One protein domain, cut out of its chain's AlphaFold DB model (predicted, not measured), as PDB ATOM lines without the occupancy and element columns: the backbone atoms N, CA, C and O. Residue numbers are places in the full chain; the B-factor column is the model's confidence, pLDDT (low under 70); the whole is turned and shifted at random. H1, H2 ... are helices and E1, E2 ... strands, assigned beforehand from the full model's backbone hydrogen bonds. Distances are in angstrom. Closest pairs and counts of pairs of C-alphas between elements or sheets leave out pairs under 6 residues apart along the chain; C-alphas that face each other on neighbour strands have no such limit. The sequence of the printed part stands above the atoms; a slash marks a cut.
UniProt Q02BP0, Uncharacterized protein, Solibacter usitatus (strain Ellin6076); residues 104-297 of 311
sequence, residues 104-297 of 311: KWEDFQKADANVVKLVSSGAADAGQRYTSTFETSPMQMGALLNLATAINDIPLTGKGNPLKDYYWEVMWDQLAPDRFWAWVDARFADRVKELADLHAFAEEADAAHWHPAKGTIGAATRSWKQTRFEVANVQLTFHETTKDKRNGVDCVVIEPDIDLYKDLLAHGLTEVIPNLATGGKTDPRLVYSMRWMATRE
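Overview. This is residues 104 to 297 of the 311 residues of an uncharacterized protein of Solibacter usitatus (strain Ellin6076) (UniProt Q02BP0). A strongly twisted sheet of six strands, built on the long hairpin E5 and E6, has helices H2, H4, H6 and H8 on one face, in two layers, one of strands and one of helices. H1 and H3 lie off the sheet beyond H2 and H4, and a long loop runs from E6 to H8, its residues 268 to 274 sticking out. The 194 printed residues hold eight named helices and six named strands, in the order H1 H2 H3 H4 H5 E1 E2 H6 E3 H7 E4 E5 E6 H8, a mixed class. The sheet, E1 E2 E6 E5 E4 E3, is antiparallel throughout. The whole is compact, with a radius of gyration of the C-alphas of 16.3 A and spans of 48 by 36 by 35 A.

Along the chain. E5, residues 231 to 246, spans 33.8 A from C-alpha 231 at (7.725, 42.062, 27.795) and bends by 93 degrees at residue 243. E6, residues 249 to 261, spans 34.7 A. E1 is residues 167 to 170, E2 182 to 185, E3 201 to 203 and E4 222 to 226. H4, residues 138 to 152, spans 20.8 A; H8, residues 284 to 297, spans 20.1 A and ends at (2.530, 33.310, 22.380). H3 is residues 126 to 136, H6 188 to 197 and H2 113 to 120. H1, residues 105 to 108, begins at (29.061, 21.347, 34.411); H5 is 162 to 165 and H7 207 to 210.

Arrangement. E4, E5 and E6 form a meander, each strand the antiparallel neighbour of the one before, with N 255 and O 237 at 2.8 A and N 226 and O 234 at 2.8 A. E2 and E6 are antiparallel neighbours, with N 184 and O 252 within hydrogen-bond range at 2.9 A. The edge strands are E1, with N 183 and O 169 of E2 and E1 at 2.8 A, and E3, with N 202 and O 225 of E3 and E4 at 2.8 A. H6 lies over E5 and E4, 7.9 A in height over the sheet; its closest C-alphas to E4 are Val 192 and Trp 224, 7.4 A. H8 lies over E6 and E5 at a height of 8.1 A. H4, the hub, stands at the sheet's level and touches H8, which touches it with residues 284 to 288 alone, at a shallow tilt of 27 degrees, the same way; their closest C-alphas, those of Ala 143 and Pro 284, are 5.1 A apart. H2 touches H4, C-alphas of Val 115 and Ala 148 5.9 A apart. H5 and H7 only graze the sheet. H1 only just touches H3, with 3 pairs of C-alphas within 8 A. Every O i to N i+4 pair is within hydrogen-bond range in H2, H3, H4, H6 and H8; H1, H5 and H7 are too short for one.

Size, cuts and confidence. The farthest C-alphas, Gly 248 and Glu 271, are 51.6 A apart. The printed part has no cut. Long links join E1 to E2, H7 to E4 and E6 to H8. Residues 261 to 281 have pLDDT under 70.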
ATOM      1  N   LYS A 104      24.746  20.652  36.519       97.06
ATOM      2  CA  LYS A 104      26.181  20.428  36.748       97.06
ATOM      3  C   LYS A 104      26.954  20.683  35.463       97.06
ATOM      4  O   LYS A 104      26.404  20.546  34.376       97.06
ATOM      5  N   TRP A 105      28.241  21.002  35.573       97.81
ATOM      6  CA  TRP A 105      29.061  21.347  34.411       97.81
ATOM      7  C   TRP A 105      28.988  20.303  33.282       97.81
ATOM      8  O   TRP A 105      28.815  20.667  32.122       97.81
ATOM      9  N   GLU A 106      29.054  19.013  33.611       97.75
ATOM     10  CA  GLU A 106      29.016  17.919  32.633       97.75
ATOM     11  C   GLU A 106      27.681  17.831  31.874       97.75
ATOM     12  O   GLU A 106      27.643  17.396  30.719       97.75
ATOM     13  N   ASP A 107      26.586  18.233  32.519       98.06
ATOM     14  CA  ASP A 107      25.250  18.265  31.928       98.06
ATOM     15  C   ASP A 107      25.007  19.586  31.189       98.06
ATOM     16  O   ASP A 107      24.537  19.568  30.052       98.06
ATOM     17  N   PHE A 108      25.470  20.710  31.742       98.12
ATOM     18  CA  PHE A 108      25.477  22.019  31.086       98.12
ATOM     19  C   PHE A 108      26.200  21.982  29.733       98.12
ATOM     20  O   PHE A 108      25.754  22.605  28.774       98.12
ATOM     21  N   GLN A 109      27.276  21.201  29.598       97.88
ATOM     22  CA  GLN A 109      27.989  21.029  28.325       97.88
ATOM     23  C   GLN A 109      27.133  20.431  27.191       97.88
ATOM     24  O   GLN A 109      27.545  20.490  26.032       97.88
ATOM     25  N   LYS A 110      25.966  19.858  27.506       97.44
ATOM     26  CA  LYS A 110      25.004  19.315  26.535       97.44
ATOM     27  C   LYS A 110      23.938  20.335  26.119       97.44
ATOM     28  O   LYS A 110      23.138  20.019  25.240       97.44
ATOM     29  N   ALA A 111      23.916  21.517  26.739       97.06
ATOM     30  CA  ALA A 111      23.046  22.624  26.355       97.06
ATOM     31  C   ALA A 111      23.432  23.191  24.972       97.06
ATOM     32  O   ALA A 111      24.317  22.674  24.282       97.06
ATOM     33  N   ASP A 112      22.777  24.278  24.556       97.69
ATOM     34  CA  ASP A 112      23.090  24.951  23.294       97.69
ATOM     35  C   ASP A 112      24.589  25.299  23.188       97.69
ATOM     36  O   ASP A 112      25.181  25.943  24.058       97.69
ATOM     37  N   ALA A 113      25.210  24.884  22.082       98.06
ATOM     38  CA  ALA A 113      26.652  24.989  21.895       98.06
ATOM     39  C   ALA A 113      27.167  26.441  21.892       98.06
ATOM     40  O   ALA A 113      28.315  26.678  22.279       98.06
ATOM     41  N   ASN A 114      26.356  27.420  21.479       98.19
ATOM     42  CA  ASN A 114      26.746  28.828  21.497       98.19
ATOM     43  C   ASN A 114      26.703  29.394  22.922       98.19
ATOM     44  O   ASN A 114      27.594  30.160  23.297       98.19
ATOM     45  N   VAL A 115      25.726  28.976  23.733       98.50
ATOM     46  CA  VAL A 115      25.653  29.325  25.164       98.50
ATOM     47  C   VAL A 115      26.827  28.704  25.925       98.50
ATOM     48  O   VAL A 115      27.532  29.406  26.656       98.50
ATOM     49  N   VAL A 116      27.122  27.422  25.688       98.50
ATOM     50  CA  VAL A 116      28.286  26.739  26.280       98.50
ATOM     51  C   VAL A 116      29.590  27.424  25.864       98.50
ATOM     52  O   VAL A 116      30.451  27.671  26.712       98.50
ATOM     53  N   LYS A 117      29.739  27.787  24.582       98.12
ATOM     54  CA  LYS A 117      30.902  28.537  24.080       98.12
ATOM     55  C   LYS A 117      31.061  29.867  24.815       98.12
ATOM     56  O   LYS A 117      32.168  30.163  25.267       98.12
ATOM     57  N   LEU A 118      29.989  30.651  24.953       98.31
ATOM     58  CA  LEU A 118      30.024  31.941  25.649       98.31
ATOM     59  C   LEU A 118      30.530  31.778  27.090       98.31
ATOM     60  O   LEU A 118      31.463  32.466  27.500       98.31
ATOM     61  N   VAL A 119      29.963  30.821  27.828       98.25
ATOM     62  CA  VAL A 119      30.320  30.549  29.230       98.25
ATOM     63  C   VAL A 119      31.753  30.017  29.374       98.25
ATOM     64  O   VAL A 119      32.468  30.360  30.320       98.25
ATOM     65  N   SER A 120      32.212  29.210  28.418       97.69
ATOM     66  CA  SER A 120      33.538  28.583  28.468       97.69
ATOM     67  C   SER A 120      34.679  29.519  28.065       97.69
ATOM     68  O   SER A 120      35.829  29.299  28.445       97.69
ATOM     69  N   SER A 121      34.391  30.558  27.283       96.38
ATOM     70  CA  SER A 121      35.430  31.378  26.655       96.38
ATOM     71  C   SER A 121      36.267  32.157  27.677       96.38
ATOM     72  O   SER A 121      35.754  32.663  28.676       96.38
ATOM     73  N   GLY A 122      37.581  32.218  27.451       93.00
ATOM     74  CA  GLY A 122      38.534  32.929  28.315       93.00
ATOM     75  C   GLY A 122      38.833  32.265  29.667       93.00
ATOM     76  O   GLY A 122      39.569  32.834  30.469       93.00
ATOM     77  N   ALA A 123      38.283  31.081  29.964       95.62
ATOM     78  CA  ALA A 123      38.618  30.341  31.185       95.62
ATOM     79  C   ALA A 123      39.798  29.383  30.975       95.62
ATOM     80  O   ALA A 123      39.869  28.685  29.967       95.62
ATOM     81  N   ALA A 124      40.666  29.281  31.986       95.06
ATOM     82  CA  ALA A 124      41.592  28.153  32.109       95.06
ATOM     83  C   ALA A 124      40.855  26.870  32.541       95.06
ATOM     84  O   ALA A 124      41.121  25.799  32.008       95.06
ATOM     85  N   ASP A 125      39.896  27.008  33.464       97.56
ATOM     86  CA  ASP A 125      38.964  25.959  33.882       97.56
ATOM     87  C   ASP A 125      37.534  26.523  33.871       97.56
ATOM     88  O   ASP A 125      37.120  27.282  34.753       97.56
ATOM     89  N   ALA A 126      36.797  26.208  32.806       97.75
ATOM     90  CA  ALA A 126      35.443  26.714  32.608       97.75
ATOM     91  C   ALA A 126      34.442  26.086  33.584       97.75
ATOM     92  O   ALA A 126      33.547  26.787  34.056       97.75
ATOM     93  N   GLY A 127      34.630  24.810  33.937       98.25
ATOM     94  CA  GLY A 127      33.754  24.106  34.867       98.25
ATOM     95  C   GLY A 127      33.880  24.645  36.283       98.25
ATOM     96  O   GLY A 127      32.868  24.910  36.930       98.25
ATOM     97  N   GLN A 128      35.103  24.919  36.740       98.31
ATOM     98  CA  GLN A 128      35.310  25.556  38.038       98.31
ATOM     99  C   GLN A 128      34.706  26.967  38.087       98.31
ATOM    100  O   GLN A 128      34.052  27.317  39.075       98.31
ATOM    101  N   ARG A 129      34.896  27.791  37.045       98.31
ATOM    102  CA  ARG A 129      34.321  29.149  36.997       98.31
ATOM    103  C   ARG A 129      32.794  29.119  36.977       98.31
ATOM    104  O   ARG A 129      32.176  29.864  37.730       98.31
ATOM    105  N   TYR A 130      32.199  28.249  36.163       98.38
ATOM    106  CA  TYR A 130      30.755  28.031  36.113       98.38
ATOM    107  C   TYR A 130      30.202  27.657  37.495       98.38
ATOM    108  O   TYR A 130      29.346  28.367  38.022       98.38
ATOM    109  N   THR A 131      30.767  26.613  38.113       98.12
ATOM    110  CA  THR A 131      30.309  26.095  39.409       98.12
ATOM    111  C   THR A 131      30.441  27.124  40.518       98.12
ATOM    112  O   THR A 131      29.465  27.454  41.186       98.12
ATOM    113  N   SER A 132      31.621  27.728  40.654       97.56
ATOM    114  CA  SER A 132      31.841  28.752  41.681       97.56
ATOM    115  C   SER A 132      30.954  29.985  41.495       97.56
ATOM    116  O   SER A 132      30.509  30.571  42.484       97.56
ATOM    117  N   THR A 133      30.657  30.379  40.252       97.81
ATOM    118  CA  THR A 133      29.786  31.531  39.992       97.81
ATOM    119  C   THR A 133      28.357  31.234  40.407       97.81
ATOM    120  O   THR A 133      27.763  32.053  41.099       97.81
ATOM    121  N   PHE A 134      27.794  30.080  40.042       94.38
ATOM    122  CA  PHE A 134      26.406  29.806  40.407       94.38
ATOM    123  C   PHE A 134      26.232  29.540  41.910       94.38
ATOM    124  O   PHE A 134      25.197  29.895  42.468       94.38
ATOM    125  N   GLU A 135      27.243  28.986  42.589       96.75
ATOM    126  CA  GLU A 135      27.212  28.776  44.045       96.75
ATOM    127  C   GLU A 135      27.268  30.093  44.830       96.75
ATOM    128  O   GLU A 135      26.638  30.226  45.880       96.75
ATOM    129  N   THR A 136      28.027  31.077  44.340       97.50
ATOM    130  CA  THR A 136      28.281  32.330  45.074       97.50
ATOM    131  C   THR A 136      27.437  33.508  44.594       97.50
ATOM    132  O   THR A 136      27.180  34.436  45.358       97.50
ATOM    133  N   SER A 137      27.018  33.483  43.331       97.25
ATOM    134  CA  SER A 137      26.339  34.568  42.618       97.25
ATOM    135  C   SER A 137      25.217  34.021  41.711       97.25
ATOM    136  O   SER A 137      25.218  34.262  40.499       97.25
ATOM    137  N   PRO A 138      24.235  33.277  42.259       97.12
ATOM    138  CA  PRO A 138      23.208  32.597  41.465       97.12
ATOM    139  C   PRO A 138      22.342  33.561  40.643       97.12
ATOM    140  O   PRO A 138      21.971  33.246  39.520       97.12
ATOM    141  N   MET A 139      22.062  34.764  41.153       96.06
ATOM    142  CA  MET A 139      21.271  35.764  40.423       96.06
ATOM    143  C   MET A 139      21.994  36.238  39.155       96.06
ATOM    144  O   MET A 139      21.405  36.291  38.082       96.06
ATOM    145  N   GLN A 140      23.288  36.535  39.271       97.56
ATOM    146  CA  GLN A 140      24.154  36.912  38.158       97.56
ATOM    147  C   GLN A 140      24.242  35.793  37.120       97.56
ATOM    148  O   GLN A 140      24.193  36.053  35.919       97.56
ATOM    149  N   MET A 141      24.346  34.545  37.584       98.25
ATOM    150  CA  MET A 141      24.394  33.398  36.690       98.25
ATOM    151  C   MET A 141      23.069  33.187  35.948       98.25
ATOM    152  O   MET A 141      23.068  32.998  34.733       98.25
ATOM    153  N   GLY A 142      21.941  33.287  36.653       98.00
ATOM    154  CA  GLY A 142      20.611  33.227  36.046       98.00
ATOM    155  C   GLY A 142      20.403  34.332  35.008       98.00
ATOM    156  O   GLY A 142      19.894  34.067  33.920       98.00
ATOM    157  N   ALA A 143      20.862  35.555  35.293       97.81
ATOM    158  CA  ALA A 143      20.821  36.671  34.347       97.81
ATOM    159  C   ALA A 143      21.648  36.389  33.087       97.81
ATOM    160  O   ALA A 143      21.131  36.513  31.977       97.81
ATOM    161  N   LEU A 144      22.900  35.946  33.254       98.56
ATOM    162  CA  LEU A 144      23.779  35.578  32.145       98.56
ATOM    163  C   LEU A 144      23.141  34.504  31.256       98.56
ATOM    164  O   LEU A 144      23.124  34.661  30.039       98.56
ATOM    165  N   LEU A 145      22.605  33.431  31.842       98.69
ATOM    166  CA  LEU A 145      22.041  32.312  31.085       98.69
ATOM    167  C   LEU A 145      20.709  32.663  30.404       98.69
ATOM    168  O   LEU A 145      20.501  32.274  29.252       98.69
ATOM    169  N   ASN A 146      19.844  33.450  31.052       98.44
ATOM    170  CA  ASN A 146      18.647  34.003  30.412       98.44
ATOM    171  C   ASN A 146      19.016  34.861  29.197       98.44
ATOM    172  O   ASN A 146      18.490  34.655  28.104       98.44
ATOM    173  N   LEU A 147      19.933  35.815  29.383       98.56
ATOM    174  CA  LEU A 147      20.349  36.728  28.325       98.56
ATOM    175  C   LEU A 147      21.064  35.989  27.199       98.56
ATOM    176  O   LEU A 147      20.747  36.223  26.041       98.56
ATOM    177  N   ALA A 148      21.980  35.070  27.509       98.56
ATOM    178  CA  ALA A 148      22.669  34.264  26.507       98.56
ATOM    179  C   ALA A 148      21.667  33.501  25.631       98.56
ATOM    180  O   ALA A 148      21.749  33.571  24.408       98.56
ATOM    181  N   THR A 149      20.675  32.855  26.244       98.56
ATOM    182  CA  THR A 149      19.616  32.143  25.514       98.56
ATOM    183  C   THR A 149      18.809  33.105  24.642       98.56
ATOM    184  O   THR A 149      18.691  32.902  23.438       98.56
ATOM    185  N   ALA A 150      18.354  34.230  25.203       97.69
ATOM    186  CA  ALA A 150      17.585  35.226  24.460       97.69
ATOM    187  C   ALA A 150      18.380  35.876  23.308       97.69
ATOM    188  O   ALA A 150      17.801  36.202  22.272       97.69
ATOM    189  N   ILE A 151      19.694  36.062  23.481       98.06
ATOM    190  CA  ILE A 151      20.617  36.586  22.467       98.06
ATOM    191  C   ILE A 151      20.873  35.550  21.367       98.06
ATOM    192  O   ILE A 151      20.993  35.913  20.197       98.06
ATOM    193  N   ASN A 152      20.949  34.265  21.716       97.12
ATOM    194  CA  ASN A 152      21.136  33.184  20.751       97.12
ATOM    195  C   ASN A 152      19.987  33.124  19.728       97.12
ATOM    196  O   ASN A 152      20.218  32.825  18.557       97.12
ATOM    197  N   ASP A 153      18.779  33.492  20.151       94.38
ATOM    198  CA  ASP A 153      17.571  33.450  19.321       94.38
ATOM    199  C   ASP A 153      17.373  34.688  18.437       94.38
ATOM    200  O   ASP A 153      16.408  34.754  17.672       94.38
ATOM    201  N   ILE A 154      18.257  35.690  18.518       94.31
ATOM    202  CA  ILE A 154      18.125  36.918  17.726       94.31
ATOM    203  C   ILE A 154      18.503  36.617  16.274       94.31
ATOM    204  O   ILE A 154      19.670  36.331  15.986       94.31
ATOM    205  N   PRO A 155      17.555  36.723  15.326       91.00
ATOM    206  CA  PRO A 155      17.847  36.448  13.932       91.00
ATOM    207  C   PRO A 155      18.662  37.601  13.341       91.00
ATOM    208  O   PRO A 155      18.182  38.730  13.252       91.00
ATOM    209  N   LEU A 156      19.891  37.318  12.900       91.62
ATOM    210  CA  LEU A 156      20.683  38.281  12.136       91.62
ATOM    211  C   LEU A 156      20.343  38.223  10.645       91.62
ATOM    212  O   LEU A 156      20.038  37.163  10.082       91.62
ATOM    213  N   THR A 157      20.479  39.365   9.974       82.81
ATOM    214  CA  THR A 157      20.473  39.447   8.510       82.81
ATOM    215  C   THR A 157      21.555  38.511   7.945       82.81
ATOM    216  O   THR A 157      22.704  38.505   8.382       82.81
ATOM    217  N   GLY A 158      21.193  37.646   6.990       78.75
ATOM    218  CA  GLY A 158      22.160  36.750   6.334       78.75
ATOM    219  C   GLY A 158      22.496  35.434   7.054       78.75
ATOM    220  O   GLY A 158      23.504  34.822   6.707       78.75
ATOM    221  N   LYS A 159      21.644  34.949   7.976       74.06
ATOM    222  CA  LYS A 159      21.772  33.639   8.670       74.06
ATOM    223  C   LYS A 159      22.944  33.527   9.667       74.06
ATOM    224  O   LYS A 159      23.390  32.415   9.951       74.06
ATOM    225  N   GLY A 160      23.440  34.651  10.184       88.00
ATOM    226  CA  GLY A 160      24.390  34.667  11.304       88.00
ATOM    227  C   GLY A 160      23.708  34.464  12.662       88.00
ATOM    228  O   GLY A 160      22.485  34.559  12.770       88.00
ATOM    229  N   ASN A 161      24.502  34.222  13.702       95.50
ATOM    230  CA  ASN A 161      24.062  34.120  15.092       95.50
ATOM    231  C   ASN A 161      24.930  35.030  15.984       95.50
ATOM    232  O   ASN A 161      26.159  34.978  15.873       95.50
ATOM    233  N   PRO A 162      24.341  35.842  16.883       97.44
ATOM    234  CA  PRO A 162      25.115  36.790  17.681       97.44
ATOM    235  C   PRO A 162      26.199  36.128  18.531       97.44
ATOM    236  O   PRO A 162      27.368  36.510  18.447       97.44
ATOM    237  N   LEU A 163      25.835  35.111  19.320       97.75
ATOM    238  CA  LEU A 163      26.762  34.448  20.238       97.75
ATOM    239  C   LEU A 163      27.888  33.729  19.493       97.75
ATOM    240  O   LEU A 163      29.055  33.768  19.889       97.75
ATOM    241  N   LYS A 164      27.543  33.069  18.390       96.12
ATOM    242  CA  LYS A 164      28.493  32.317  17.581       96.12
ATOM    243  C   LYS A 164      29.504  33.228  16.893       96.12
ATOM    244  O   LYS A 164      30.700  32.930  16.942       96.12
ATOM    245  N   ASP A 165      29.017  34.286  16.251       96.00
ATOM    246  CA  ASP A 165      29.784  35.036  15.258       96.00
ATOM    247  C   ASP A 165      30.412  36.317  15.823       96.00
ATOM    248  O   ASP A 165      31.390  36.803  15.259       96.00
ATOM    249  N   TYR A 166      29.881  36.850  16.931       97.50
ATOM    250  CA  TYR A 166      30.294  38.153  17.456       97.50
ATOM    251  C   TYR A 166      30.755  38.127  18.914       97.50
ATOM    252  O   TYR A 166      31.639  38.907  19.252       97.50
ATOM    253  N   TYR A 167      30.221  37.256  19.776       97.88
ATOM    254  CA  TYR A 167      30.665  37.189  21.175       97.88
ATOM    255  C   TYR A 167      31.986  36.431  21.333       97.88
ATOM    256  O   TYR A 167      32.156  35.316  20.827       97.88
ATOM    257  N   TRP A 168      32.904  37.040  22.090       96.75
ATOM    258  CA  TRP A 168      34.227  36.491  22.379       96.75
ATOM    259  C   TRP A 168      34.395  36.062  23.828       96.75
ATOM    260  O   TRP A 168      34.809  34.935  24.069       96.75
ATOM    261  N   GLU A 169      34.124  36.938  24.794       96.12
ATOM    262  CA  GLU A 169      34.430  36.646  26.198       96.12
ATOM    263  C   GLU A 169      33.573  37.485  27.145       96.12
ATOM    264  O   GLU A 169      33.516  38.706  27.017       96.12
ATOM    265  N   VAL A 170      32.931  36.831  28.114       98.06
ATOM    266  CA  VAL A 170      32.198  37.500  29.198       98.06
ATOM    267  C   VAL A 170      33.183  38.121  30.192       98.06
ATOM    268  O   VAL A 170      34.161  37.491  30.589       98.06
ATOM    269  N   MET A 171      32.900  39.342  30.640       96.75
ATOM    270  CA  MET A 171      33.608  40.014  31.730       96.75
ATOM    271  C   MET A 171      33.021  39.550  33.071       96.75
ATOM    272  O   MET A 171      32.126  40.178  33.636       96.75
ATOM    273  N   TRP A 172      33.481  38.393  33.549       96.50
ATOM    274  CA  TRP A 172      32.921  37.694  34.717       96.50
ATOM    275  C   TRP A 172      32.972  38.494  36.025       96.50
ATOM    276  O   TRP A 172      32.109  38.337  36.881       96.50
ATOM    277  N   ASP A 173      33.954  39.378  36.178       94.06
ATOM    278  CA  ASP A 173      34.088  40.285  37.322       94.06
ATOM    279  C   ASP A 173      33.042  41.412  37.325       94.06
ATOM    280  O   ASP A 173      32.878  42.105  38.328       94.06
ATOM    281  N   GLN A 174      32.331  41.595  36.210       94.75
ATOM    282  CA  GLN A 174      31.337  42.646  36.034       94.75
ATOM    283  C   GLN A 174      29.895  42.140  36.092       94.75
ATOM    284  O   GLN A 174      29.001  42.974  35.997       94.75
ATOM    285  N   LEU A 175      29.632  40.836  36.251       95.56
ATOM    286  CA  LEU A 175      28.261  40.309  36.217       95.56
ATOM    287  C   LEU A 175      27.320  41.021  37.203       95.56
ATOM    288  O   LEU A 175      27.682  41.323  38.344       95.56
ATOM    289  N   ALA A 176      26.074  41.222  36.779       93.75
ATOM    290  CA  ALA A 176      25.019  41.804  37.593       93.75
ATOM    291  C   ALA A 176      23.729  40.959  37.522       93.75
ATOM    292  O   ALA A 176      23.557  40.172  36.595       93.75
ATOM    293  N   PRO A 177      22.821  41.086  38.507       93.00
ATOM    294  CA  PRO A 177      21.567  40.324  38.529       93.00
ATOM    295  C   PRO A 177      20.617  40.584  37.352       93.00
ATOM    296  O   PRO A 177      19.680  39.825  37.169       93.00
ATOM    297  N   ASP A 178      20.826  41.645  36.579       90.94
ATOM    298  CA  ASP A 178      19.949  42.086  35.490       90.94
ATOM    299  C   ASP A 178      20.669  42.203  34.136       90.94
ATOM    300  O   ASP A 178      20.018  42.423  33.117       90.94
ATOM    301  N   ARG A 179      22.005  42.074  34.118       94.88
ATOM    302  CA  ARG A 179      22.848  42.329  32.942       94.88
ATOM    303  C   ARG A 179      24.237  41.710  33.062       94.88
ATOM    304  O   ARG A 179      24.689  41.366  34.156       94.88
ATOM    305  N   PHE A 180      24.961  41.637  31.953       97.19
ATOM    306  CA  PHE A 180      26.388  41.307  31.961       97.19
ATOM    307  C   PHE A 180      27.165  42.185  30.984       97.19
ATOM    308  O   PHE A 180      26.577  42.928  30.213       97.19
ATOM    309  N   TRP A 181      28.493  42.093  31.013       98.00
ATOM    310  CA  TRP A 181      29.357  42.742  30.031       98.00
ATOM    311  C   TRP A 181      30.171  41.690  29.294       98.00
ATOM    312  O   TRP A 181      30.573  40.685  29.885       98.00
ATOM    313  N   ALA A 182      30.425  41.904  28.009       98.19
ATOM    314  CA  ALA A 182      31.252  41.010  27.209       98.19
ATOM    315  C   ALA A 182      32.027  41.756  26.127       98.19
ATOM    316  O   ALA A 182      31.605  42.800  25.637       98.19
ATOM    317  N   TRP A 183      33.146  41.171  25.716       98.25
ATOM    318  CA  TRP A 183      33.830  41.544  24.490       98.25
ATOM    319  C   TRP A 183      33.097  40.951  23.292       98.25
ATOM    320  O   TRP A 183      32.902  39.733  23.209       98.25
ATOM    321  N   VAL A 184      32.739  41.816  22.348       98.44
ATOM    322  CA  VAL A 184      32.149  41.439  21.063       98.44
ATOM    323  C   VAL A 184      32.936  42.039  19.912       98.44
ATOM    324  O   VAL A 184      33.518  43.111  20.044       98.44
ATOM    325  N   ASP A 185      32.926  41.370  18.765       98.06
ATOM    326  CA  ASP A 185      33.406  41.932  17.505       98.06
ATOM    327  C   ASP A 185      32.696  43.266  17.221       98.06
ATOM    328  O   ASP A 185      31.463  43.347  17.244       98.06
ATOM    329  N   ALA A 186      33.475  44.314  16.939       97.69
ATOM    330  CA  ALA A 186      32.973  45.675  16.750       97.69
ATOM    331  C   ALA A 186      31.908  45.792  15.644       97.69
ATOM    332  O   ALA A 186      31.052  46.673  15.701       97.69
ATOM    333  N   ARG A 187      31.907  44.876  14.666       96.81
ATOM    334  CA  ARG A 187      30.917  44.834  13.579       96.81
ATOM    335  C   ARG A 187      29.513  44.476  14.066       96.81
ATOM    336  O   ARG A 187      28.556  44.649  13.315       96.81
ATOM    337  N   PHE A 188      29.364  43.960  15.289       97.81
ATOM    338  CA  PHE A 188      28.062  43.550  15.806       97.81
ATOM    339  C   PHE A 188      27.097  44.726  15.962       97.81
ATOM    340  O   PHE A 188      25.926  44.599  15.617       97.81
ATOM    341  N   ALA A 189      27.592  45.888  16.395       97.25
ATOM    342  CA  ALA A 189      26.770  47.087  16.547       97.25
ATOM    343  C   ALA A 189      26.112  47.503  15.220       97.25
ATOM    344  O   ALA A 189      24.943  47.883  15.191       97.25
ATOM    345  N   ASP A 190      26.817  47.343  14.098       96.56
ATOM    346  CA  ASP A 190      26.264  47.644  12.777       96.56
ATOM    347  C   ASP A 190      25.217  46.606  12.344       96.56
ATOM    348  O   ASP A 190      24.240  46.959  11.688       96.56
ATOM    349  N   ARG A 191      25.339  45.344  12.780       96.75
ATOM    350  CA  ARG A 191      24.284  44.333  12.576       96.75
ATOM    351  C   ARG A 191      23.032  44.628  13.379       96.75
ATOM    352  O   ARG A 191      21.934  44.460  12.861       96.75
ATOM    353  N   VAL A 192      23.176  45.087  14.620       97.19
ATOM    354  CA  VAL A 192      22.023  45.513  15.423       97.19
ATOM    355  C   VAL A 192      21.376  46.750  14.801       97.19
ATOM    356  O   VAL A 192      20.152  46.807  14.705       97.19
ATOM    357  N   LYS A 193      22.173  47.682  14.264       96.69
ATOM    358  CA  LYS A 193      21.651  48.803  13.481       96.69
ATOM    359  C   LYS A 193      20.853  48.344  12.252       96.69
ATOM    360  O   LYS A 193      19.766  48.863  12.033       96.69
ATOM    361  N   GLU A 194      21.344  47.375  11.477       96.25
ATOM    362  CA  GLU A 194      20.591  46.815  10.340       96.25
ATOM    363  C   GLU A 194      19.230  46.245  10.785       96.25
ATOM    364  O   GLU A 194      18.228  46.421  10.098       96.25
ATOM    365  N   LEU A 195      19.170  45.598  11.954       95.81
ATOM    366  CA  LEU A 195      17.910  45.121  12.531       95.81
ATOM    367  C   LEU A 195      17.006  46.265  13.010       95.81
ATOM    368  O   LEU A 195      15.783  46.161  12.896       95.81
ATOM    369  N   ALA A 196      17.583  47.355  13.517       95.88
ATOM    370  CA  ALA A 196      16.838  48.550  13.895       95.88
ATOM    371  C   ALA A 196      16.229  49.253  12.671       95.88
ATOM    372  O   ALA A 196      15.064  49.651  12.703       95.88
ATOM    373  N   ASP A 197      16.963  49.309  11.556       95.56
ATOM    374  CA  ASP A 197      16.466  49.828  10.276       95.56
ATOM    375  C   ASP A 197      15.306  48.961   9.718       95.56
ATOM    376  O   ASP A 197      14.478  49.445   8.949       95.56
ATOM    377  N   LEU A 198      15.203  47.693  10.147       94.75
ATOM    378  CA  LEU A 198      14.087  46.772   9.870       94.75
ATOM    379  C   LEU A 198      13.002  46.765  10.965       94.75
ATOM    380  O   LEU A 198      12.111  45.916  10.935       94.75
ATOM    381  N   HIS A 199      13.069  47.682  11.933       93.31
ATOM    382  CA  HIS A 199      12.149  47.803  13.070       93.31
ATOM    383  C   HIS A 199      12.102  46.600  14.028       93.31
ATOM    384  O   HIS A 199      11.205  46.534  14.867       93.31
ATOM    385  N   ALA A 200      13.065  45.673  13.960       93.12
ATOM    386  CA  ALA A 200      13.205  44.582  14.934       93.12
ATOM    387  C   ALA A 200      13.845  45.052  16.256       93.12
ATOM    388  O   ALA A 200      13.753  44.379  17.285       93.12
ATOM    389  N   PHE A 201      14.486  46.219  16.208       94.69
ATOM    390  CA  PHE A 201      15.046  46.938  17.339       94.69
ATOM    391  C   PHE A 201      14.672  48.423  17.257       94.69
ATOM    392  O   PHE A 201      14.474  48.962  16.170       94.69
ATOM    393  N   ALA A 202      14.604  49.089  18.403       92.69
ATOM    394  CA  ALA A 202      14.441  50.531  18.530       92.69
ATOM    395  C   ALA A 202      15.677  51.123  19.211       92.69
ATOM    396  O   ALA A 202      16.185  50.554  20.174       92.69
ATOM    397  N   GLU A 203      16.173  52.245  18.695       92.81
ATOM    398  CA  GLU A 203      17.319  52.956  19.269       92.81
ATOM    399  C   GLU A 203      16.920  53.683  20.557       92.81
ATOM    400  O   GLU A 203      15.901  54.375  20.598       92.81
ATOM    401  N   GLU A 204      17.739  53.545  21.599       87.44
ATOM    402  CA  GLU A 204      17.644  54.362  22.806       87.44
ATOM    403  C   GLU A 204      18.434  55.655  22.584       87.44
ATOM    404  O   GLU A 204      19.664  55.660  22.468       87.44
ATOM    405  N   ALA A 205      17.710  56.770  22.500       86.25
ATOM    406  CA  ALA A 205      18.327  58.077  22.350       86.25
ATOM    407  C   ALA A 205      19.156  58.436  23.594       86.25
ATOM    408  O   ALA A 205      18.724  58.223  24.725       86.25
ATOM    409  N   ASP A 206      20.317  59.055  23.365       86.50
ATOM    410  CA  ASP A 206      21.240  59.502  24.416       86.50
ATOM    411  C   ASP A 206      21.775  58.360  25.306       86.50
ATOM    412  O   ASP A 206      21.814  58.456  26.532       86.50
ATOM    413  N   ALA A 207      22.217  57.262  24.680       88.75
ATOM    414  CA  ALA A 207      22.740  56.074  25.370       88.75
ATOM    415  C   ALA A 207      23.801  56.392  26.446       88.75
ATOM    416  O   ALA A 207      23.822  55.755  27.494       88.75
ATOM    417  N   ALA A 208      24.656  57.399  26.234       90.12
ATOM    418  CA  ALA A 208      25.682  57.800  27.202       90.12
ATOM    419  C   ALA A 208      25.104  58.341  28.525       90.12
ATOM    420  O   ALA A 208      25.758  58.232  29.564       90.12
ATOM    421  N   HIS A 209      23.909  58.942  28.489       85.31
ATOM    422  CA  HIS A 209      23.206  59.418  29.678       85.31
ATOM    423  C   HIS A 209      22.635  58.254  30.494       85.31
ATOM    424  O   HIS A 209      22.805  58.219  31.713       85.31
ATOM    425  N   TRP A 210      21.991  57.299  29.816       82.75
ATOM    426  CA  TRP A 210      21.352  56.139  30.446       82.75
ATOM    427  C   TRP A 210      22.361  55.085  30.911       82.75
ATOM    428  O   TRP A 210      22.162  54.455  31.949       82.75
ATOM    429  N   HIS A 211      23.485  54.965  30.199       87.81
ATOM    430  CA  HIS A 211      24.558  54.006  30.468       87.81
ATOM    431  C   HIS A 211      25.914  54.735  30.543       87.81
ATOM    432  O   HIS A 211      26.717  54.708  29.597       87.81
ATOM    433  N   PRO A 212      26.183  55.444  31.657       91.19
ATOM    434  CA  PRO A 212      27.421  56.193  31.840       91.19
ATOM    435  C   PRO A 212      28.632  55.266  32.003       91.19
ATOM    436  O   PRO A 212      28.513  54.063  32.226       91.19
ATOM    437  N   ALA A 213      29.832  55.847  31.930       91.38
ATOM    438  CA  ALA A 213      31.073  55.103  32.129       91.38
ATOM    439  C   ALA A 213      31.105  54.388  33.494       91.38
ATOM    440  O   ALA A 213      30.740  54.961  34.524       91.38
ATOM    441  N   LYS A 214      31.611  53.151  33.507       87.69
ATOM    442  CA  LYS A 214      31.703  52.286  34.687       87.69
ATOM    443  C   LYS A 214      33.081  51.633  34.755       87.69
ATOM    444  O   LYS A 214      33.422  50.771  33.949       87.69
ATOM    445  N   GLY A 215      33.873  52.002  35.761       88.12
ATOM    446  CA  GLY A 215      35.216  51.448  35.944       88.12
ATOM    447  C   GLY A 215      36.108  51.720  34.729       88.12
ATOM    448  O   GLY A 215      36.393  52.873  34.417       88.12
ATOM    449  N   THR A 216      36.554  50.660  34.052       90.12
ATOM    450  CA  THR A 216      37.364  50.732  32.821       90.12
ATOM    451  C   THR A 216      36.526  50.773  31.537       90.12
ATOM    452  O   THR A 216      37.077  50.900  30.440       90.12
ATOM    453  N   ILE A 217      35.202  50.671  31.655       96.06
ATOM    454  CA  ILE A 217      34.255  50.706  30.545       96.06
ATOM    455  C   ILE A 217      33.808  52.160  30.354       96.06
ATOM    456  O   ILE A 217      33.344  52.809  31.292       96.06
ATOM    457  N   GLY A 218      33.990  52.696  29.147       96.25
ATOM    458  CA  GLY A 218      33.549  54.038  28.776       96.25
ATOM    459  C   GLY A 218      32.026  54.144  28.736       96.25
ATOM    460  O   GLY A 218      31.320  53.145  28.849       96.25
ATOM    461  N   ALA A 219      31.505  55.360  28.582       95.94
ATOM    462  CA  ALA A 219      30.065  55.551  28.416       95.94
ATOM    463  C   ALA A 219      29.566  54.844  27.147       95.94
ATOM    464  O   ALA A 219      30.328  54.674  26.186       95.94
ATOM    465  N   ALA A 220      28.300  54.434  27.147       96.94
ATOM    466  CA  ALA A 220      27.700  53.842  25.965       96.94
ATOM    467  C   ALA A 220      27.686  54.832  24.797       96.94
ATOM    468  O   ALA A 220      27.481  56.035  24.964       96.94
ATOM    469  N   THR A 221      27.907  54.311  23.599       97.88
ATOM    470  CA  THR A 221      27.898  55.074  22.349       97.88
ATOM    471  C   THR A 221      26.616  54.844  21.565       97.88
ATOM    472  O   THR A 221      26.118  55.777  20.940       97.88
ATOM    473  N   ARG A 222      26.080  53.619  21.599       97.25
ATOM    474  CA  ARG A 222      24.836  53.220  20.928       97.25
ATOM    475  C   ARG A 222      24.109  52.189  21.784       97.25
ATOM    476  O   ARG A 222      24.760  51.341  22.390       97.25
ATOM    477  N   SER A 223      22.783  52.237  21.825       95.69
ATOM    478  CA  SER A 223      21.969  51.225  22.502       95.69
ATOM    479  C   SER A 223      20.688  50.971  21.723       95.69
ATOM    480  O   SER A 223      20.096  51.898  21.166       95.69
ATOM    481  N   TRP A 224      20.281  49.706  21.655       96.12
ATOM    482  CA  TRP A 224      19.049  49.305  20.990       96.12
ATOM    483  C   TRP A 224      18.296  48.248  21.783       96.12
ATOM    484  O   TRP A 224      18.882  47.277  22.256       96.12
ATOM    485  N   LYS A 225      16.974  48.386  21.831       92.94
ATOM    486  CA  LYS A 225      16.050  47.468  22.497       92.94
ATOM    487  C   LYS A 225      15.230  46.687  21.478       92.94
ATOM    488  O   LYS A 225      14.727  47.268  20.518       92.94
ATOM    489  N   GLN A 226      15.076  45.380  21.674       93.44
ATOM    490  CA  GLN A 226      14.167  44.565  20.866       93.44
ATOM    491  C   GLN A 226      12.734  45.094  20.950       93.44
ATOM    492  O   GLN A 226      12.272  45.513  22.007       93.44
ATOM    493  N   THR A 227      12.013  45.031  19.836       90.50
ATOM    494  CA  THR A 227      10.610  45.478  19.749       90.50
ATOM    495  C   THR A 227       9.623  44.324  19.593       90.50
ATOM    496  O   THR A 227       8.411  44.556  19.615       90.50
ATOM    497  N   ARG A 228      10.143  43.100  19.417       89.19
ATOM    498  CA  ARG A 228       9.364  41.901  19.088       89.19
ATOM    499  C   ARG A 228       8.383  41.534  20.192       89.19
ATOM    500  O   ARG A 228       7.253  41.176  19.885       89.19
ATOM    501  N   PHE A 229       8.808  41.621  21.450       89.12
ATOM    502  CA  PHE A 229       7.969  41.226  22.570       89.12
ATOM    503  C   PHE A 229       7.294  42.432  23.230       89.12
ATOM    504  O   PHE A 229       7.780  43.556  23.119       89.12
ATOM    505  N   GLU A 230       6.186  42.233  23.940       82.81
ATOM    506  CA  GLU A 230       5.624  43.279  24.818       82.81
ATOM    507  C   GLU A 230       6.346  43.334  26.172       82.81
ATOM    508  O   GLU A 230       6.395  44.372  26.839       82.81
ATOM    509  N   VAL A 231       6.979  42.221  26.549       87.44
ATOM    510  CA  VAL A 231       7.725  42.062  27.795       87.44
ATOM    511  C   VAL A 231       9.060  41.368  27.566       87.44
ATOM    512  O   VAL A 231       9.249  40.656  26.582       87.44
ATOM    513  N   ALA A 232       9.970  41.539  28.520       90.50
ATOM    514  CA  ALA A 232      11.253  40.847  28.578       90.50
ATOM    515  C   ALA A 232      12.090  40.973  27.287       90.50
ATOM    516  O   ALA A 232      12.680  39.996  26.829       90.50
ATOM    517  N   ASN A 233      12.133  42.156  26.671       91.88
ATOM    518  CA  ASN A 233      12.939  42.407  25.472       91.88
ATOM    519  C   ASN A 233      14.422  42.522  25.823       91.88
ATOM    520  O   ASN A 233      14.769  43.117  26.839       91.88
ATOM    521  N   VAL A 234      15.298  42.011  24.954       95.69
ATOM    522  CA  VAL A 234      16.744  42.222  25.104       95.69
ATOM    523  C   VAL A 234      17.086  43.654  24.700       95.69
ATOM    524  O   VAL A 234      16.697  44.090  23.612       95.69
ATOM    525  N   GLN A 235      17.851  44.351  25.531       95.31
ATOM    526  CA  GLN A 235      18.542  45.584  25.177       95.31
ATOM    527  C   GLN A 235      20.033  45.296  25.007       95.31
ATOM    528  O   GLN A 235      20.631  44.537  25.765       95.31
ATOM    529  N   LEU A 236      20.616  45.853  23.949       97.94
ATOM    530  CA  LEU A 236      22.015  45.698  23.578       97.94
ATOM    531  C   LEU A 236      22.672  47.076  23.569       97.94
ATOM    532  O   LEU A 236      22.483  47.852  22.629       97.94
ATOM    533  N   THR A 237      23.454  47.357  24.606       98.12
ATOM    534  CA  THR A 237      24.174  48.621  24.777       98.12
ATOM    535  C   THR A 237      25.650  48.434  24.439       98.12
ATOM    536  O   THR A 237      26.301  47.524  24.937       98.12
ATOM    537  N   PHE A 238      26.207  49.279  23.576       98.56
ATOM    538  CA  PHE A 238      27.588  49.190  23.104       98.56
ATOM    539  C   PHE A 238      28.437  50.327  23.676       98.56
ATOM    540  O   PHE A 238      28.054  51.495  23.611       98.56
ATOM    541  N   HIS A 239      29.628  49.992  24.172       98.38
ATOM    542  CA  HIS A 239      30.616  50.923  24.727       98.38
ATOM    543  C   HIS A 239      31.829  50.994  23.795       98.38
ATOM    544  O   HIS A 239      32.922  50.511  24.101       98.38
ATOM    545  N   GLU A 240      31.641  51.572  22.609       97.94
ATOM    546  CA  GLU A 240      32.602  51.446  21.504       97.94
ATOM    547  C   GLU A 240      33.913  52.211  21.716       97.94
ATOM    548  O   GLU A 240      34.875  52.023  20.968       97.94
ATOM    549  N   THR A 241      33.989  53.072  22.733       97.25
ATOM    550  CA  THR A 241      35.247  53.711  23.144       97.25
ATOM    551  C   THR A 241      36.162  52.764  23.917       97.25
ATOM    552  O   THR A 241      37.369  52.993  23.959       97.25
ATOM    553  N   THR A 242      35.614  51.700  24.510       97.88
ATOM    554  CA  THR A 242      36.384  50.657  25.191       97.88
ATOM    555  C   THR A 242      36.691  49.552  24.196       97.88
ATOM    556  O   THR A 242      35.820  48.765  23.834       97.88
ATOM    557  N   LYS A 243      37.942  49.527  23.732       97.06
ATOM    558  CA  LYS A 243      38.403  48.668  22.640       97.06
ATOM    559  C   LYS A 243      39.503  47.730  23.100       97.06
ATOM    560  O   LYS A 243      40.357  48.121  23.892       97.06
ATOM    561  N   ASP A 244      39.516  46.539  22.523       96.06
ATOM    562  CA  ASP A 244      40.590  45.565  22.686       96.06
ATOM    563  C   ASP A 244      40.684  44.668  21.442       96.06
ATOM    564  O   ASP A 244      39.767  44.639  20.621       96.06
ATOM    565  N   LYS A 245      41.786  43.934  21.283       95.06
ATOM    566  CA  LYS A 245      41.921  42.913  20.240       95.06
ATOM    567  C   LYS A 245      41.832  41.523  20.845       95.06
ATOM    568  O   LYS A 245      42.721  41.106  21.583       95.06
ATOM    569  N   ARG A 246      40.819  40.754  20.447       89.62
ATOM    570  CA  ARG A 246      40.668  39.342  20.830       89.62
ATOM    571  C   ARG A 246      40.941  38.478  19.609       89.62
ATOM    572  O   ARG A 246      40.260  38.592  18.599       89.62
ATOM    573  N   ASN A 247      41.994  37.661  19.662       84.50
ATOM    574  CA  ASN A 247      42.406  36.784  18.555       84.50
ATOM    575  C   ASN A 247      42.545  37.503  17.194       84.50
ATOM    576  O   ASN A 247      42.194  36.963  16.149       84.50
ATOM    577  N   GLY A 248      43.054  38.740  17.210       90.88
ATOM    578  CA  GLY A 248      43.232  39.561  16.007       90.88
ATOM    579  C   GLY A 248      41.970  40.271  15.503       90.88
ATOM    580  O   GLY A 248      42.072  41.018  14.533       90.88
ATOM    581  N   VAL A 249      40.821  40.090  16.162       94.50
ATOM    582  CA  VAL A 249      39.564  40.791  15.870       94.50
ATOM    583  C   VAL A 249      39.436  42.029  16.750       94.50
ATOM    584  O   VAL A 249      39.634  41.958  17.964       94.50
ATOM    585  N   ASP A 250      39.096  43.160  16.132       97.69
ATOM    586  CA  ASP A 250      38.783  44.396  16.846       97.69
ATOM    587  C   ASP A 250      37.467  44.221  17.609       97.69
ATOM    588  O   ASP A 250      36.409  43.992  17.017       97.69
ATOM    589  N   CYS A 251      37.547  44.312  18.932       98.12
ATOM    590  CA  CYS A 251      36.425  44.113  19.832       98.12
ATOM    591  C   CYS A 251      36.079  45.395  20.586       98.12
ATOM    592  O   CYS A 251      36.941  46.228  20.877       98.12
ATOM    593  N   VAL A 252      34.803  45.508  20.937       98.50
ATOM    594  CA  VAL A 252      34.248  46.517  21.842       98.50
ATOM    595  C   VAL A 252      33.517  45.823  22.984       98.50
ATOM    596  O   VAL A 252      33.234  44.624  22.907       98.50
ATOM    597  N   VAL A 253      33.208  46.565  24.044       98.56
ATOM    598  CA  VAL A 253      32.368  46.046  25.126       98.56
ATOM    599  C   VAL A 253      30.893  46.216  24.771       98.56
ATOM    600  O   VAL A 253      30.477  47.283  24.316       98.56
ATOM    601  N   ILE A 254      30.111  45.168  25.007       98.56
ATOM    602  CA  ILE A 254      28.649  45.198  25.017       98.56
ATOM    603  C   ILE A 254      28.135  44.963  26.438       98.56
ATOM    604  O   ILE A 254      28.745  44.213  27.201       98.56
ATOM    605  N   GLU A 255      27.002  45.572  26.752       97.56
ATOM    606  CA  GLU A 255      26.208  45.423  27.963       97.56
ATOM    607  C   GLU A 255      24.799  44.961  27.560       97.56
ATOM    608  O   GLU A 255      23.984  45.783  27.132       97.56
ATOM    609  N   PRO A 256      24.516  43.647  27.590       97.44
ATOM    610  CA  PRO A 256      23.171  43.148  27.375       97.44
ATOM    611  C   PRO A 256      22.380  43.147  28.679       97.44
ATOM    612  O   PRO A 256      22.868  42.649  29.698       97.44
ATOM    613  N   ASP A 257      21.142  43.616  28.617       93.75
ATOM    614  CA  ASP A 257      20.169  43.533  29.704       93.75
ATOM    615  C   ASP A 257      18.778  43.142  29.172       93.75
ATOM    616  O   ASP A 257      18.575  42.991  27.959       93.75
ATOM    617  N   ILE A 258      17.841  42.869  30.086       87.00
ATOM    618  CA  ILE A 258      16.431  42.666  29.746       87.00
ATOM    619  C   ILE A 258      15.578  43.729  30.418       87.00
ATOM    620  O   ILE A 258      15.473  43.802  31.650       87.00
ATOM    621  N   ASP A 259      14.863  44.463  29.574       75.38
ATOM    622  CA  ASP A 259      13.782  45.323  30.004       75.38
ATOM    623  C   ASP A 259      12.485  44.510  30.061       75.38
ATOM    624  O   ASP A 259      12.015  43.942  29.064       75.38
ATOM    625  N   LEU A 260      11.909  44.432  31.259       73.12
ATOM    626  CA  LEU A 260      10.693  43.669  31.507       73.12
ATOM    627  C   LEU A 260       9.488  44.219  30.752       73.12
ATOM    628  O   LEU A 260       8.609  43.424  30.440       73.12
ATOM    629  N   TYR A 261       9.437  45.514  30.431       65.31
ATOM    630  CA  TYR A 261       8.269  46.111  29.783       65.31
ATOM    631  C   TYR A 261       8.675  46.971  28.594       65.31
ATOM    632  O   TYR A 261       9.622  47.748  28.658       65.31
ATOM    633  N   LYS A 262       7.943  46.857  27.484       53.19
ATOM    634  CA  LYS A 262       8.175  47.680  26.288       53.19
ATOM    635  C   LYS A 262       8.062  49.180  26.590       53.19
ATOM    636  O   LYS A 262       8.968  49.913  26.206       53.19
ATOM    637  N   ASP A 263       7.058  49.565  27.383       49.47
ATOM    638  CA  ASP A 263       6.809  50.923  27.877       49.47
ATOM    639  C   ASP A 263       6.295  50.886  29.330       49.47
ATOM    640  O   ASP A 263       5.164  50.466  29.589       49.47
ATOM    641  N   LEU A 264       7.079  51.384  30.295       41.78
ATOM    642  CA  LEU A 264       6.686  51.444  31.718       41.78
ATOM    643  C   LEU A 264       5.434  52.312  31.982       41.78
ATOM    644  O   LEU A 264       4.843  52.235  33.057       41.78
ATOM    645  N   LEU A 265       5.034  53.148  31.014       36.09
ATOM    646  CA  LEU A 265       3.928  54.106  31.122       36.09
ATOM    647  C   LEU A 265       2.667  53.730  30.318       36.09
ATOM    648  O   LEU A 265       1.643  54.385  30.503       36.09
ATOM    649  N   ALA A 266       2.700  52.713  29.443       38.25
ATOM    650  CA  ALA A 266       1.615  52.485  28.474       38.25
ATOM    651  C   ALA A 266       0.616  51.369  28.834       38.25
ATOM    652  O   ALA A 266      -0.468  51.330  28.251       38.25
ATOM    653  N   HIS A 267       0.903  50.491  29.802       35.00
ATOM    654  CA  HIS A 267       0.027  49.348  30.085       35.00
ATOM    655  C   HIS A 267      -0.330  49.228  31.570       35.00
ATOM    656  O   HIS A 267       0.528  49.242  32.447       35.00
ATOM    657  N   GLY A 268      -1.638  49.130  31.840       36.66
ATOM    658  CA  GLY A 268      -2.287  49.161  33.156       36.66
ATOM    659  C   GLY A 268      -2.033  47.951  34.065       36.66
ATOM    660  O   GLY A 268      -2.968  47.444  34.674       36.66
ATOM    661  N   LEU A 269      -0.778  47.509  34.179       42.69
ATOM    662  CA  LEU A 269      -0.301  46.490  35.122       42.69
ATOM    663  C   LEU A 269       0.237  47.095  36.436       42.69
ATOM    664  O   LEU A 269       0.799  46.384  37.268       42.69
ATOM    665  N   THR A 270       0.022  48.394  36.672       36.06
ATOM    666  CA  THR A 270       0.493  49.125  37.865       36.06
ATOM    667  C   THR A 270      -0.100  48.642  39.193       36.06
ATOM    668  O   THR A 270       0.276  49.168  40.236       36.06
ATOM    669  N   GLU A 271      -1.006  47.659  39.192       34.28
ATOM    670  CA  GLU A 271      -1.629  47.150  40.418       34.28
ATOM    671  C   GLU A 271      -1.030  45.834  40.955       34.28
ATOM    672  O   GLU A 271      -1.446  45.422  42.035       34.28
ATOM    673  N   VAL A 272      -0.055  45.171  40.293       41.16
ATOM    674  CA  VAL A 272       0.404  43.837  40.777       41.16
ATOM    675  C   VAL A 272       1.915  43.521  40.756       41.16
ATOM    676  O   VAL A 272       2.282  42.517  41.357       41.16
ATOM    677  N   ILE A 273       2.847  44.309  40.190       46.16
ATOM    678  CA  ILE A 273       4.272  43.863  40.144       46.16
ATOM    679  C   ILE A 273       5.261  44.876  40.769       46.16
ATOM    680  O   ILE A 273       5.372  46.010  40.296       46.16
ATOM    681  N   PRO A 274       6.004  44.498  41.837       37.12
ATOM    682  CA  PRO A 274       6.755  45.406  42.705       37.12
ATOM    683  C   PRO A 274       8.149  45.756  42.151       37.12
ATOM    684  O   PRO A 274       9.160  45.542  42.817       37.12
ATOM    685  N   ASN A 275       8.236  46.368  40.967       39.53
ATOM    686  CA  ASN A 275       9.520  46.877  40.453       39.53
ATOM    687  C   ASN A 275      10.087  48.062  41.270       39.53
ATOM    688  O   ASN A 275      11.234  48.457  41.075       39.53
ATOM    689  N   LEU A 276       9.330  48.614  42.230       35.03
ATOM    690  CA  LEU A 276       9.819  49.679  43.115       35.03
ATOM    691  C   LEU A 276      10.722  49.184  44.261       35.03
ATOM    692  O   LEU A 276      11.453  49.992  44.830       35.03
ATOM    693  N   ALA A 277      10.699  47.895  44.617       36.81
ATOM    694  CA  ALA A 277      11.433  47.398  45.788       36.81
ATOM    695  C   ALA A 277      12.921  47.097  45.512       36.81
ATOM    696  O   ALA A 277      13.721  47.079  46.445       36.81
ATOM    697  N   THR A 278      13.312  46.883  44.250       40.75
ATOM    698  CA  THR A 278      14.667  46.435  43.860       40.75
ATOM    699  C   THR A 278      15.599  47.564  43.408       40.75
ATOM    700  O   THR A 278      16.726  47.304  42.990       40.75
ATOM    701  N   GLY A 279      15.152  48.825  43.466       38.69
ATOM    702  CA  GLY A 279      15.917  49.959  42.933       38.69
ATOM    703  C   GLY A 279      16.009  49.970  41.402       38.69
ATOM    704  O   GLY A 279      16.984  50.482  40.863       38.69
ATOM    705  N   GLY A 280      15.021  49.387  40.710       52.91
ATOM    706  CA  GLY A 280      14.931  49.389  39.245       52.91
ATOM    707  C   GLY A 280      15.658  48.241  38.539       52.91
ATOM    708  O   GLY A 280      15.694  48.232  37.314       52.91
ATOM    709  N   LYS A 281      16.222  47.270  39.272       65.75
ATOM    710  CA  LYS A 281      16.856  46.084  38.676       65.75
ATOM    711  C   LYS A 281      15.853  44.955  38.481       65.75
ATOM    712  O   LYS A 281      15.133  44.589  39.415       65.75
ATOM    713  N   THR A 282      15.853  44.404  37.274       79.69
ATOM    714  CA  THR A 282      15.035  43.267  36.854       79.69
ATOM    715  C   THR A 282      15.474  41.984  37.569       79.69
ATOM    716  O   THR A 282      16.652  41.635  37.557       79.69
ATOM    717  N   ASP A 283      14.533  41.262  38.188       89.00
ATOM    718  CA  ASP A 283      14.806  39.942  38.769       89.00
ATOM    719  C   ASP A 283      14.927  38.888  37.641       89.00
ATOM    720  O   ASP A 283      13.974  38.703  36.877       89.00
ATOM    721  N   PRO A 284      16.050  38.157  37.523       93.81
ATOM    722  CA  PRO A 284      16.258  37.153  36.482       93.81
ATOM    723  C   PRO A 284      15.274  35.975  36.581       93.81
ATOM    724  O   PRO A 284      15.012  35.307  35.582       93.81
ATOM    725  N   ARG A 285      14.661  35.734  37.743       93.94
ATOM    726  CA  ARG A 285      13.581  34.745  37.885       93.94
ATOM    727  C   ARG A 285      12.296  35.210  37.206       93.94
ATOM    728  O   ARG A 285      11.598  34.409  36.591       93.94
ATOM    729  N   LEU A 286      12.013  36.512  37.265       91.12
ATOM    730  CA  LEU A 286      10.884  37.111  36.553       91.12
ATOM    731  C   LEU A 286      11.142  37.159  35.042       91.12
ATOM    732  O   LEU A 286      10.231  36.940  34.253       91.12
ATOM    733  N   VAL A 287      12.389  37.381  34.623       93.56
ATOM    734  CA  VAL A 287      12.771  37.259  33.206       93.56
ATOM    735  C   VAL A 287      12.511  35.854  32.686       93.56
ATOM    736  O   VAL A 287      11.926  35.711  31.615       93.56
ATOM    737  N   TYR A 288      12.915  34.832  33.446       96.56
ATOM    738  CA  TYR A 288      12.710  33.433  33.079       96.56
ATOM    739  C   TYR A 288      11.234  33.144  32.784       96.56
ATOM    740  O   TYR A 288      10.912  32.617  31.720       96.56
ATOM    741  N   SER A 289      10.333  33.548  33.685       94.94
ATOM    742  CA  SER A 289       8.896  33.326  33.510       94.94
ATOM    743  C   SER A 289       8.313  34.152  32.362       94.94
ATOM    744  O   SER A 289       7.651  33.600  31.483       94.94
ATOM    745  N   MET A 290       8.588  35.459  32.325       93.62
ATOM    746  CA  MET A 290       7.992  36.373  31.347       93.62
ATOM    747  C   MET A 290       8.470  36.097  29.926       93.62
ATOM    748  O   MET A 290       7.657  36.078  29.003       93.62
ATOM    749  N   ARG A 291       9.770  35.842  29.729       94.94
ATOM    750  CA  ARG A 291      10.315  35.520  28.405       94.94
ATOM    751  C   ARG A 291       9.809  34.163  27.927       94.94
ATOM    752  O   ARG A 291       9.394  34.067  26.775       94.94
ATOM    753  N   TRP A 292       9.765  33.150  28.799       96.56
ATOM    754  CA  TRP A 292       9.211  31.843  28.438       96.56
ATOM    755  C   TRP A 292       7.758  31.963  27.963       96.56
ATOM    756  O   TRP A 292       7.448  31.537  26.852       96.56
ATOM    757  N   MET A 293       6.895  32.635  28.735       95.69
ATOM    758  CA  MET A 293       5.501  32.865  28.333       95.69
ATOM    759  C   MET A 293       5.409  33.657  27.018       95.69
ATOM    760  O   MET A 293       4.677  33.260  26.115       95.69
ATOM    761  N   ALA A 294       6.196  34.729  26.861       93.19
ATOM    762  CA  ALA A 294       6.143  35.580  25.671       93.19
ATOM    763  C   ALA A 294       6.561  34.835  24.393       93.19
ATOM    764  O   ALA A 294       5.934  35.005  23.350       93.19
ATOM    765  N   THR A 295       7.580  33.973  24.463       93.69
ATOM    766  CA  THR A 295       8.009  33.178  23.297       93.69
ATOM    767  C   THR A 295       6.991  32.125  22.864       93.69
ATOM    768  O   THR A 295       6.948  31.791  21.685       93.69
ATOM    769  N   ARG A 296       6.145  31.626  23.775       91.81
ATOM    770  CA  ARG A 296       5.089  30.659  23.429       91.81
ATOM    771  C   ARG A 296       3.893  31.293  22.728       91.81
ATOM    772  O   ARG A 296       3.225  30.617  21.952       91.81
ATOM    773  N   GLU A 297       3.617  32.560  23.015       86.12
ATOM    774  CA  GLU A 297       2.530  33.310  22.380       86.12
ATOM    775  C   GLU A 297       2.962  33.922  21.032       86.12
ATOM    776  O   GLU A 297       2.119  34.231  20.189       86.12
TER     777      GLU A 297